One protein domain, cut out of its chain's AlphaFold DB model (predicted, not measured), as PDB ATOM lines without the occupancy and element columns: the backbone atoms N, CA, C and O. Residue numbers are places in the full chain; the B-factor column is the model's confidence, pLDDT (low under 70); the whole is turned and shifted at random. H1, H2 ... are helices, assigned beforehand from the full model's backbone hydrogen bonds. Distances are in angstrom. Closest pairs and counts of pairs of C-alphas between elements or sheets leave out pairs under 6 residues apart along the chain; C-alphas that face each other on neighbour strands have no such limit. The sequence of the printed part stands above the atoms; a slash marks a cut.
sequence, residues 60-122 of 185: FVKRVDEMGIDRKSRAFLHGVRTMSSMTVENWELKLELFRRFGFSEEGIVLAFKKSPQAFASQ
ATOM      1  N   PHE A  60      91.481  86.543 117.166       83.38
ATOM      2  CA  PHE A  60      92.392  85.500 116.684       83.38
ATOM      3  C   PHE A  60      93.848  85.811 117.031       83.38
ATOM      4  O   PHE A  60      94.575  84.921 117.465       83.38
ATOM      5  N   VAL A  61      94.261  87.071 116.881       83.50
ATOM      6  CA  VAL A  61      95.593  87.544 117.279       83.50
ATOM      7  C   VAL A  61      95.820  87.326 118.772       83.50
ATOM      8  O   VAL A  61      96.829  86.727 119.132       83.50
ATOM      9  N   LYS A  62      94.862  87.712 119.624       87.56
ATOM     10  CA  LYS A  62      94.957  87.516 121.075       87.56
ATOM     11  C   LYS A  62      95.126  86.041 121.442       87.56
ATOM     12  O   LYS A  62      96.008  85.711 122.223       87.56
ATOM     13  N   ARG A  63      94.349  85.140 120.832       87.31
ATOM     14  CA  ARG A  63      94.490  83.690 121.063       87.31
ATOM     15  C   ARG A  63      95.849  83.155 120.625       87.31
ATOM     16  O   ARG A  63      96.415  82.289 121.277       87.31
ATOM     17  N   VAL A  64      96.386  83.644 119.511       88.75
ATOM     18  CA  VAL A  64      97.721  83.249 119.036       88.75
ATOM     19  C   VAL A  64      98.820  83.778 119.965       88.75
ATOM     20  O   VAL A  64      99.790  83.060 120.213       88.75
ATOM     21  N   ASP A  65      98.649  84.985 120.513       88.50
ATOM     22  CA  ASP A  65      99.533  85.555 121.535       88.50
ATOM     23  C   ASP A  65      99.469  84.747 122.848       88.50
ATOM     24  O   ASP A  65     100.512  84.444 123.422       88.50
ATOM     25  N   GLU A  66      98.278  84.319 123.291       89.69
ATOM     26  CA  GLU A  66      98.082  83.444 124.465       89.69
ATOM     27  C   GLU A  66      98.791  82.088 124.303       89.69
ATOM     28  O   GLU A  66      99.333  81.544 125.263       89.69
ATOM     29  N   MET A  67      98.873  81.568 123.073       88.44
ATOM     30  CA  MET A  67      99.641  80.357 122.744       88.44
ATOM     31  C   MET A  67     101.161  80.609 122.679       88.44
ATOM     32  O   MET A  67     101.942  79.695 122.399       88.44
ATOM     33  N   GLY A  68     101.604  81.850 122.899       89.38
ATOM     34  CA  GLY A  68     103.010  82.232 122.972       89.38
ATOM     35  C   GLY A  68     103.763  82.069 121.653       89.38
ATOM     36  O   GLY A  68     104.950  81.725 121.673       89.38
ATOM     37  N   ILE A  69     103.096  82.230 120.504       88.94
ATOM     38  CA  ILE A  69     103.776  82.270 119.201       88.94
ATOM     39  C   ILE A  69     104.413  83.649 119.020       88.94
ATOM     40  O   ILE A  69     103.738  84.669 119.121       88.94
ATOM     41  N   ASP A  70     105.708  83.689 118.702       86.94
ATOM     42  CA  ASP A  70     106.400  84.945 118.406       86.94
ATOM     43  C   ASP A  70     105.791  85.620 117.169       86.94
ATOM     44  O   ASP A  70     105.772  85.032 116.083       86.94
ATOM     45  N   ARG A  71     105.354  86.875 117.326       87.56
ATOM     46  CA  ARG A  71     104.743  87.706 116.276       87.56
ATOM     47  C   ARG A  71     105.638  87.902 115.058       87.56
ATOM     48  O   ARG A  71     105.129  88.130 113.964       87.56
ATOM     49  N   LYS A  72     106.962  87.817 115.229       84.94
ATOM     50  CA  LYS A  72     107.932  87.938 114.127       84.94
ATOM     51  C   LYS A  72     108.090  86.641 113.329       84.94
ATOM     52  O   LYS A  72     108.643  86.658 112.231       84.94
ATOM     53  N   SER A  73     107.610  85.516 113.855       85.38
ATOM     54  CA  SER A  73     107.728  84.215 113.199       85.38
ATOM     55  C   SER A  73     106.668  84.021 112.111       85.38
ATOM     56  O   SER A  73     105.520  84.450 112.236       85.38
ATOM     57  N   ARG A  74     107.003  83.264 111.057       80.19
ATOM     58  CA  ARG A  74     106.009  82.827 110.052       80.19
ATOM     59  C   ARG A  74     104.876  81.997 110.668       80.19
ATOM     60  O   ARG A  74     103.754  82.023 110.164       80.19
ATOM     61  N   ALA A  75     105.152  81.292 111.767       84.31
ATOM     62  CA  ALA A  75     104.159  80.511 112.496       84.31
ATOM     63  C   ALA A  75     103.023  81.387 113.043       84.31
ATOM     64  O   ALA A  75     101.894  80.910 113.130       84.31
ATOM     65  N   PHE A  76     103.278  82.669 113.327       83.88
ATOM     66  CA  PHE A  76     102.252  83.601 113.789       83.88
ATOM     67  C   PHE A  76     101.149  83.802 112.753       83.88
ATOM     68  O   PHE A  76      99.970  83.621 113.053       83.88
ATOM     69  N   LEU A  77     101.525  84.085 111.502       82.81
ATOM     70  CA  LEU A  77     100.566  84.248 110.410       82.81
ATOM     71  C   LEU A  77      99.764  82.960 110.171       82.81
ATOM     72  O   LEU A  77      98.549  83.008 109.975       82.81
ATOM     73  N   HIS A  78     100.426  81.801 110.221       83.19
ATOM     74  CA  HIS A  78      99.752  80.506 110.112       83.19
ATOM     75  C   HIS A  78      98.812  80.237 111.291       83.19
ATOM     76  O   HIS A  78      97.728  79.690 111.084       83.19
ATOM     77  N   GLY A  79      99.189  80.649 112.501       86.94
ATOM     78  CA  GLY A  79      98.358  80.600 113.700       86.94
ATOM     79  C   GLY A  79      97.091  81.428 113.539       86.94
ATOM     80  O   GLY A  79      95.994  80.887 113.669       86.94
ATOM     81  N   VAL A  80      97.231  82.701 113.158       84.81
ATOM     82  CA  VAL A  80      96.092  83.612 112.954       84.81
ATOM     83  C   VAL A  80      95.172  83.076 111.864       84.81
ATOM     84  O   VAL A  80      93.968  82.968 112.083       84.81
ATOM     85  N   ARG A  81      95.731  82.647 110.725       84.19
ATOM     86  CA  ARG A  81      94.959  82.045 109.627       84.19
ATOM     87  C   ARG A  81      94.226  80.773 110.048       84.19
ATOM     88  O   ARG A  81      93.115  80.514 109.593       84.19
ATOM     89  N   THR A  82      94.859  79.951 110.881       86.25
ATOM     90  CA  THR A  82      94.238  78.731 111.402       86.25
ATOM     91  C   THR A  82      93.053  79.097 112.283       86.25
ATOM     92  O   THR A  82      91.947  78.629 112.025       86.25
ATOM     93  N   MET A  83      93.259  79.983 113.259       86.06
ATOM     94  CA  MET A  83      92.210  80.434 114.173       86.06
ATOM     95  C   MET A  83      91.047  81.086 113.421       86.06
ATOM     96  O   MET A  83      89.898  80.776 113.706       86.06
ATOM     97  N   SER A  84      91.332  81.887 112.390       82.00
ATOM     98  CA  SER A  84      90.294  82.528 111.579       82.00
ATOM     99  C   SER A  84      89.473  81.565 110.723       82.00
ATOM    100  O   SER A  84      88.415  81.935 110.227       82.00
ATOM    101  N   SER A  85      89.962  80.345 110.492       80.31
ATOM    102  CA  SER A  85      89.288  79.358 109.638       80.31
ATOM    103  C   SER A  85      88.238  78.517 110.365       80.31
ATOM    104  O   SER A  85      87.601  77.667 109.743       80.31
ATOM    105  N   MET A  86      88.067  78.704 111.677       82.25
ATOM    106  CA  MET A  86      87.143  77.905 112.474       82.25
ATOM    107  C   MET A  86      86.490  78.709 113.596       82.25
ATOM    108  O   MET A  86      87.017  79.716 114.056       82.25
ATOM    109  N   THR A  87      85.333  78.235 114.048       84.25
ATOM    110  CA  THR A  87      84.626  78.830 115.188       84.25
ATOM    111  C   THR A  87      85.312  78.490 116.515       84.25
ATOM    112  O   THR A  87      86.130  77.566 116.588       84.25
ATOM    113  N   VAL A  88      84.965  79.224 117.576       84.06
ATOM    114  CA  VAL A  88      85.490  79.003 118.935       84.06
ATOM    115  C   VAL A  88      85.164  77.594 119.427       84.06
ATOM    116  O   VAL A  88      86.041  76.886 119.909       84.06
ATOM    117  N   GLU A  89      83.938  77.145 119.187       86.81
ATOM    118  CA  GLU A  89      83.451  75.825 119.587       86.81
ATOM    119  C   GLU A  89      84.231  74.725 118.855       86.81
ATOM    120  O   GLU A  89      84.630  73.716 119.435       86.81
ATOM    121  N   ASN A  90      84.514  74.922 117.561       86.69
ATOM    122  CA  ASN A  90      85.330  73.986 116.790       86.69
ATOM    123  C   ASN A  90      86.774  73.915 117.294       86.69
ATOM    124  O   ASN A  90      87.374  72.836 117.258       86.69
ATOM    125  N   TRP A  91      87.331  75.042 117.737       89.75
ATOM    126  CA  TRP A  91      88.646  75.106 118.365       89.75
ATOM    127  C   TRP A  91      88.667  74.331 119.690       89.75
ATOM    128  O   TRP A  91      89.481  73.421 119.847       89.75
ATOM    129  N   GLU A  92      87.715  74.578 120.588       91.06
ATOM    130  CA  GLU A  92      87.596  73.877 121.875       91.06
ATOM    131  C   GLU A  92      87.422  72.362 121.694       91.06
ATOM    132  O   GLU A  92      88.142  71.563 122.296       91.06
ATOM    133  N   LEU A  93      86.568  71.943 120.754       91.94
ATOM    134  CA  LEU A  93      86.365  70.532 120.411       91.94
ATOM    135  C   LEU A  93      87.609  69.845 119.826       91.94
ATOM    136  O   LEU A  93      87.680  68.604 119.813       91.94
ATOM    137  N   LYS A  94      88.557  70.613 119.272       90.88
ATOM    138  CA  LYS A  94      89.871  70.106 118.852       90.88
ATOM    139  C   LYS A  94      90.806  70.005 120.044       90.88
ATOM    140  O   LYS A  94      91.446  68.967 120.168       90.88
ATOM    141  N   LEU A  95      90.844  71.000 120.928       92.69
ATOM    142  CA  LEU A  95      91.633  70.926 122.160       92.69
ATOM    143  C   LEU A  95      91.247  69.698 122.989       92.69
ATOM    144  O   LEU A  95      92.100  68.874 123.309       92.69
ATOM    145  N   GLU A  96      89.950  69.482 123.211       94.62
ATOM    146  CA  GLU A  96      89.452  68.270 123.871       94.62
ATOM    147  C   GLU A  96      89.854  66.982 123.151       94.62
ATOM    148  O   GLU A  96      90.113  65.961 123.785       94.62
ATOM    149  N   LEU A  97      89.892  66.999 121.817       93.88
ATOM    150  CA  LEU A  97      90.305  65.834 121.046       93.88
ATOM    151  C   LEU A  97      91.779  65.500 121.297       93.88
ATOM    152  O   LEU A  97      92.094  64.329 121.486       93.88
ATOM    153  N   PHE A  98      92.657  66.504 121.329       92.62
ATOM    154  CA  PHE A  98      94.068  66.302 121.656       92.62
ATOM    155  C   PHE A  98      94.268  65.856 123.110       92.62
ATOM    156  O   PHE A  98      95.057  64.942 123.347       92.62
ATOM    157  N   ARG A  99      93.490  66.382 124.064       95.19
ATOM    158  CA  ARG A  99      93.474  65.876 125.451       95.19
ATOM    159  C   ARG A  99      93.091  64.397 125.503       95.19
ATOM    160  O   ARG A  99      93.772  63.597 126.131       95.19
ATOM    161  N   ARG A 100      92.053  63.991 124.760       93.88
ATOM    162  CA  ARG A 100      91.645  62.575 124.634       93.88
ATOM    163  C   ARG A 100      92.681  61.700 123.923       93.88
ATOM    164  O   ARG A 100      92.647  60.487 124.089       93.88
ATOM    165  N   PHE A 101      93.571  62.288 123.123       91.06
ATOM    166  CA  PHE A 101      94.733  61.599 122.555       91.06
ATOM    167  C   PHE A 101      95.889  61.450 123.559       91.06
ATOM    168  O   PHE A 101      96.873  60.796 123.231       91.06
ATOM    169  N   GLY A 102      95.778  62.032 124.759       92.75
ATOM    170  CA  GLY A 102      96.780  61.952 125.823       92.75
ATOM    171  C   GLY A 102      97.791  63.100 125.843       92.75
ATOM    172  O   GLY A 102      98.801  62.995 126.532       92.75
ATOM    173  N   PHE A 103      97.565  64.186 125.096       92.88
ATOM    174  CA  PHE A 103      98.438  65.363 125.163       92.88
ATOM    175  C   PHE A 103      98.157  66.183 126.431       92.88
ATOM    176  O   PHE A 103      96.992  66.401 126.770       92.88
ATOM    177  N   SER A 104      99.215  66.681 127.080       95.94
ATOM    178  CA  SER A 104      99.112  67.733 128.105       95.94
ATOM    179  C   SER A 104      98.832  69.098 127.466       95.94
ATOM    180  O   SER A 104      99.029  69.264 126.258       95.94
ATOM    181  N   GLU A 105      98.416  70.097 128.253       93.50
ATOM    182  CA  GLU A 105      98.185  71.455 127.733       93.50
ATOM    183  C   GLU A 105      99.460  72.044 127.110       93.50
ATOM    184  O   GLU A 105      99.419  72.609 126.016       93.50
ATOM    185  N   GLU A 106     100.620  71.821 127.729       94.50
ATOM    186  CA  GLU A 106     101.918  72.258 127.204       94.50
ATOM    187  C   GLU A 106     102.242  71.546 125.886       94.50
ATOM    188  O   GLU A 106     102.722  72.168 124.935       94.50
ATOM    189  N   GLY A 107     101.939  70.246 125.801       95.06
ATOM    190  CA  GLY A 107     102.107  69.457 124.584       95.06
ATOM    191  C   GLY A 107     101.217  69.948 123.440       95.06
ATOM    192  O   GLY A 107     101.663  70.009 122.292       95.06
ATOM    193  N   ILE A 108      99.980  70.346 123.742       94.38
ATOM    194  CA  ILE A 108      99.046  70.942 122.779       94.38
ATOM    195  C   ILE A 108      99.572  72.290 122.286       94.38
ATOM    196  O   ILE A 108      99.604  72.524 121.073       94.38
ATOM    197  N   VAL A 109     100.022  73.157 123.197       93.88
ATOM    198  CA  VAL A 109     100.620  74.452 122.848       93.88
ATOM    199  C   VAL A 109     101.833  74.244 121.950       93.88
ATOM    200  O   VAL A 109     101.918  74.844 120.879       93.88
ATOM    201  N   LEU A 110     102.739  73.336 122.315       93.88
ATOM    202  CA  LEU A 110     103.924  73.031 121.517       93.88
ATOM    203  C   LEU A 110     103.557  72.496 120.124       93.88
ATOM    204  O   LEU A 110     104.142  72.921 119.124       93.88
ATOM    205  N   ALA A 111     102.565  71.605 120.038       92.38
ATOM    206  CA  ALA A 111     102.073  71.077 118.771       92.38
ATOM    207  C   ALA A 111     101.477  72.181 117.885       92.38
ATOM    208  O   ALA A 111     101.773  72.231 116.688       92.38
ATOM    209  N   PHE A 112     100.692  73.091 118.467       92.44
ATOM    210  CA  PHE A 112     100.121  74.226 117.746       92.44
ATOM    211  C   PHE A 112     101.206  75.191 117.264       92.44
ATOM    212  O   PHE A 112     101.210  75.547 116.093       92.44
ATOM    213  N   LYS A 113     102.182  75.544 118.112       92.12
ATOM    214  CA  LYS A 113     103.326  76.393 117.729       92.12
ATOM    215  C   LYS A 113     104.121  75.790 116.570       92.12
ATOM    216  O   LYS A 113     104.550  76.514 115.675       92.12
ATOM    217  N   LYS A 114     104.312  74.466 116.580       91.12
ATOM    218  CA  LYS A 114     105.067  73.744 115.549       91.12
ATOM    219  C   LYS A 114     104.303  73.624 114.231       91.12
ATOM    220  O   LYS A 114     104.917  73.684 113.168       91.12
ATOM    221  N   SER A 115     102.990  73.407 114.282       88.62
ATOM    222  CA  SER A 115     102.173  73.175 113.087       88.62
ATOM    223  C   SER A 115     100.723  73.637 113.284       88.62
ATOM    224  O   SER A 115      99.827  72.804 113.472       88.62
ATOM    225  N   PRO A 116     100.449  74.954 113.207       89.06
ATOM    226  CA  PRO A 116      99.094  75.475 113.374       89.06
ATOM    227  C   PRO A 116      98.099  74.849 112.389       89.06
ATOM    228  O   PRO A 116      97.012  74.422 112.762       89.06
ATOM    229  N   GLN A 117      98.504  74.669 111.133       84.88
ATOM    230  CA  GLN A 117      97.683  74.105 110.062       84.88
ATOM    231  C   GLN A 117      97.173  72.685 110.346       84.88
ATOM    232  O   GLN A 117      96.113  72.304 109.844       84.88
ATOM    233  N   ALA A 118      97.869  71.897 111.176       84.81
ATOM    234  CA  ALA A 118      97.373  70.585 111.591       84.81
ATOM    235  C   ALA A 118      96.038  70.716 112.342       84.81
ATOM    236  O   ALA A 118      95.129  69.902 112.157       84.81
ATOM    237  N   PHE A 119      95.872  71.801 113.100       88.94
ATOM    238  CA  PHE A 119      94.652  72.107 113.831       88.94
ATOM    239  C   PHE A 119      93.531  72.595 112.914       88.94
ATOM    240  O   PHE A 119      92.376  72.458 113.288       88.94
ATOM    241  N   ALA A 120      93.794  73.043 111.682       85.12
ATOM    242  CA  ALA A 120      92.735  73.350 110.709       85.12
ATOM    243  C   ALA A 120      92.033  72.087 110.163       85.12
ATOM    244  O   ALA A 120      90.920  72.153 109.644       85.12
ATOM    245  N   SER A 121      92.631  70.902 110.323       83.50
ATOM    246  CA  SER A 121      92.111  69.654 109.749       83.50
ATOM    247  C   SER A 121      90.797  69.186 110.377       83.50
ATOM    248  O   SER A 121      90.586  69.279 111.583       83.50
ATOM    249  N   GLN A 122      89.917  68.583 109.578       81.19
ATOM    250  CA  GLN A 122      88.682  67.974 110.087       81.19
ATOM    251  C   GLN A 122      88.966  66.933 111.183       81.19
ATOM    252  O   GLN A 122      89.864  66.096 111.047       81.19
TER     253      GLN A 122
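This is residues 60 to 122 of the 185 residues of an uncharacterized protein of Rhododendron simsii (UniProt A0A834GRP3). Four helices, H1 to H4, pack together with those that touch crossed at steep tilts, the longest, H3, at one end and H1 packed on H2 at the other; H4 bridges H3 and H2, and a fifth, short H5, packs on H2. The 63 printed residues, all helix in class with no named strand, hold H1 to H5 in chain order. The whole is compact, radius of gyration of the C-alphas 10.8 A, spanning 32 by 22 by 17 A.

Find C-alpha 88 at (85.490, 79.003, 118.935); from there H3 runs 18.4 A to residue 100. Before it come H1, residues 60 to 66, and H2, residues 74 to 84, 15.8 A. After it come H4, residues 105 to 114, 14.2 A, and H5, residues 116 to 120, ending at C-alpha (92.735, 73.350, 110.709).

H3 touches H4 with residues 95 to 99 alone, closest C-alphas Phe 98 and Ile 108, 6.9 A, at a steep tilt of 67 degrees, only just short of perpendicular. The hub H2 touches H4 (closest C-alphas Ala 75 and Lys 113, 6.7 A), H5 (Gly 79 and Pro 116, 5.2 A) and H1 (Phe 60 and Val 80, 5.6 A). H1 is apart from H3. Every O i to N i+4 pair is within hydrogen-bond range in H1 to H4; H5 has 0 of 1, but 2 of 2 O i to N i+3.

The farthest C-alphas, of Lys 72 and Arg 100, are 31.9 A apart. The printed part has no cut or long link; no printed residue is under 70 in pLDDT.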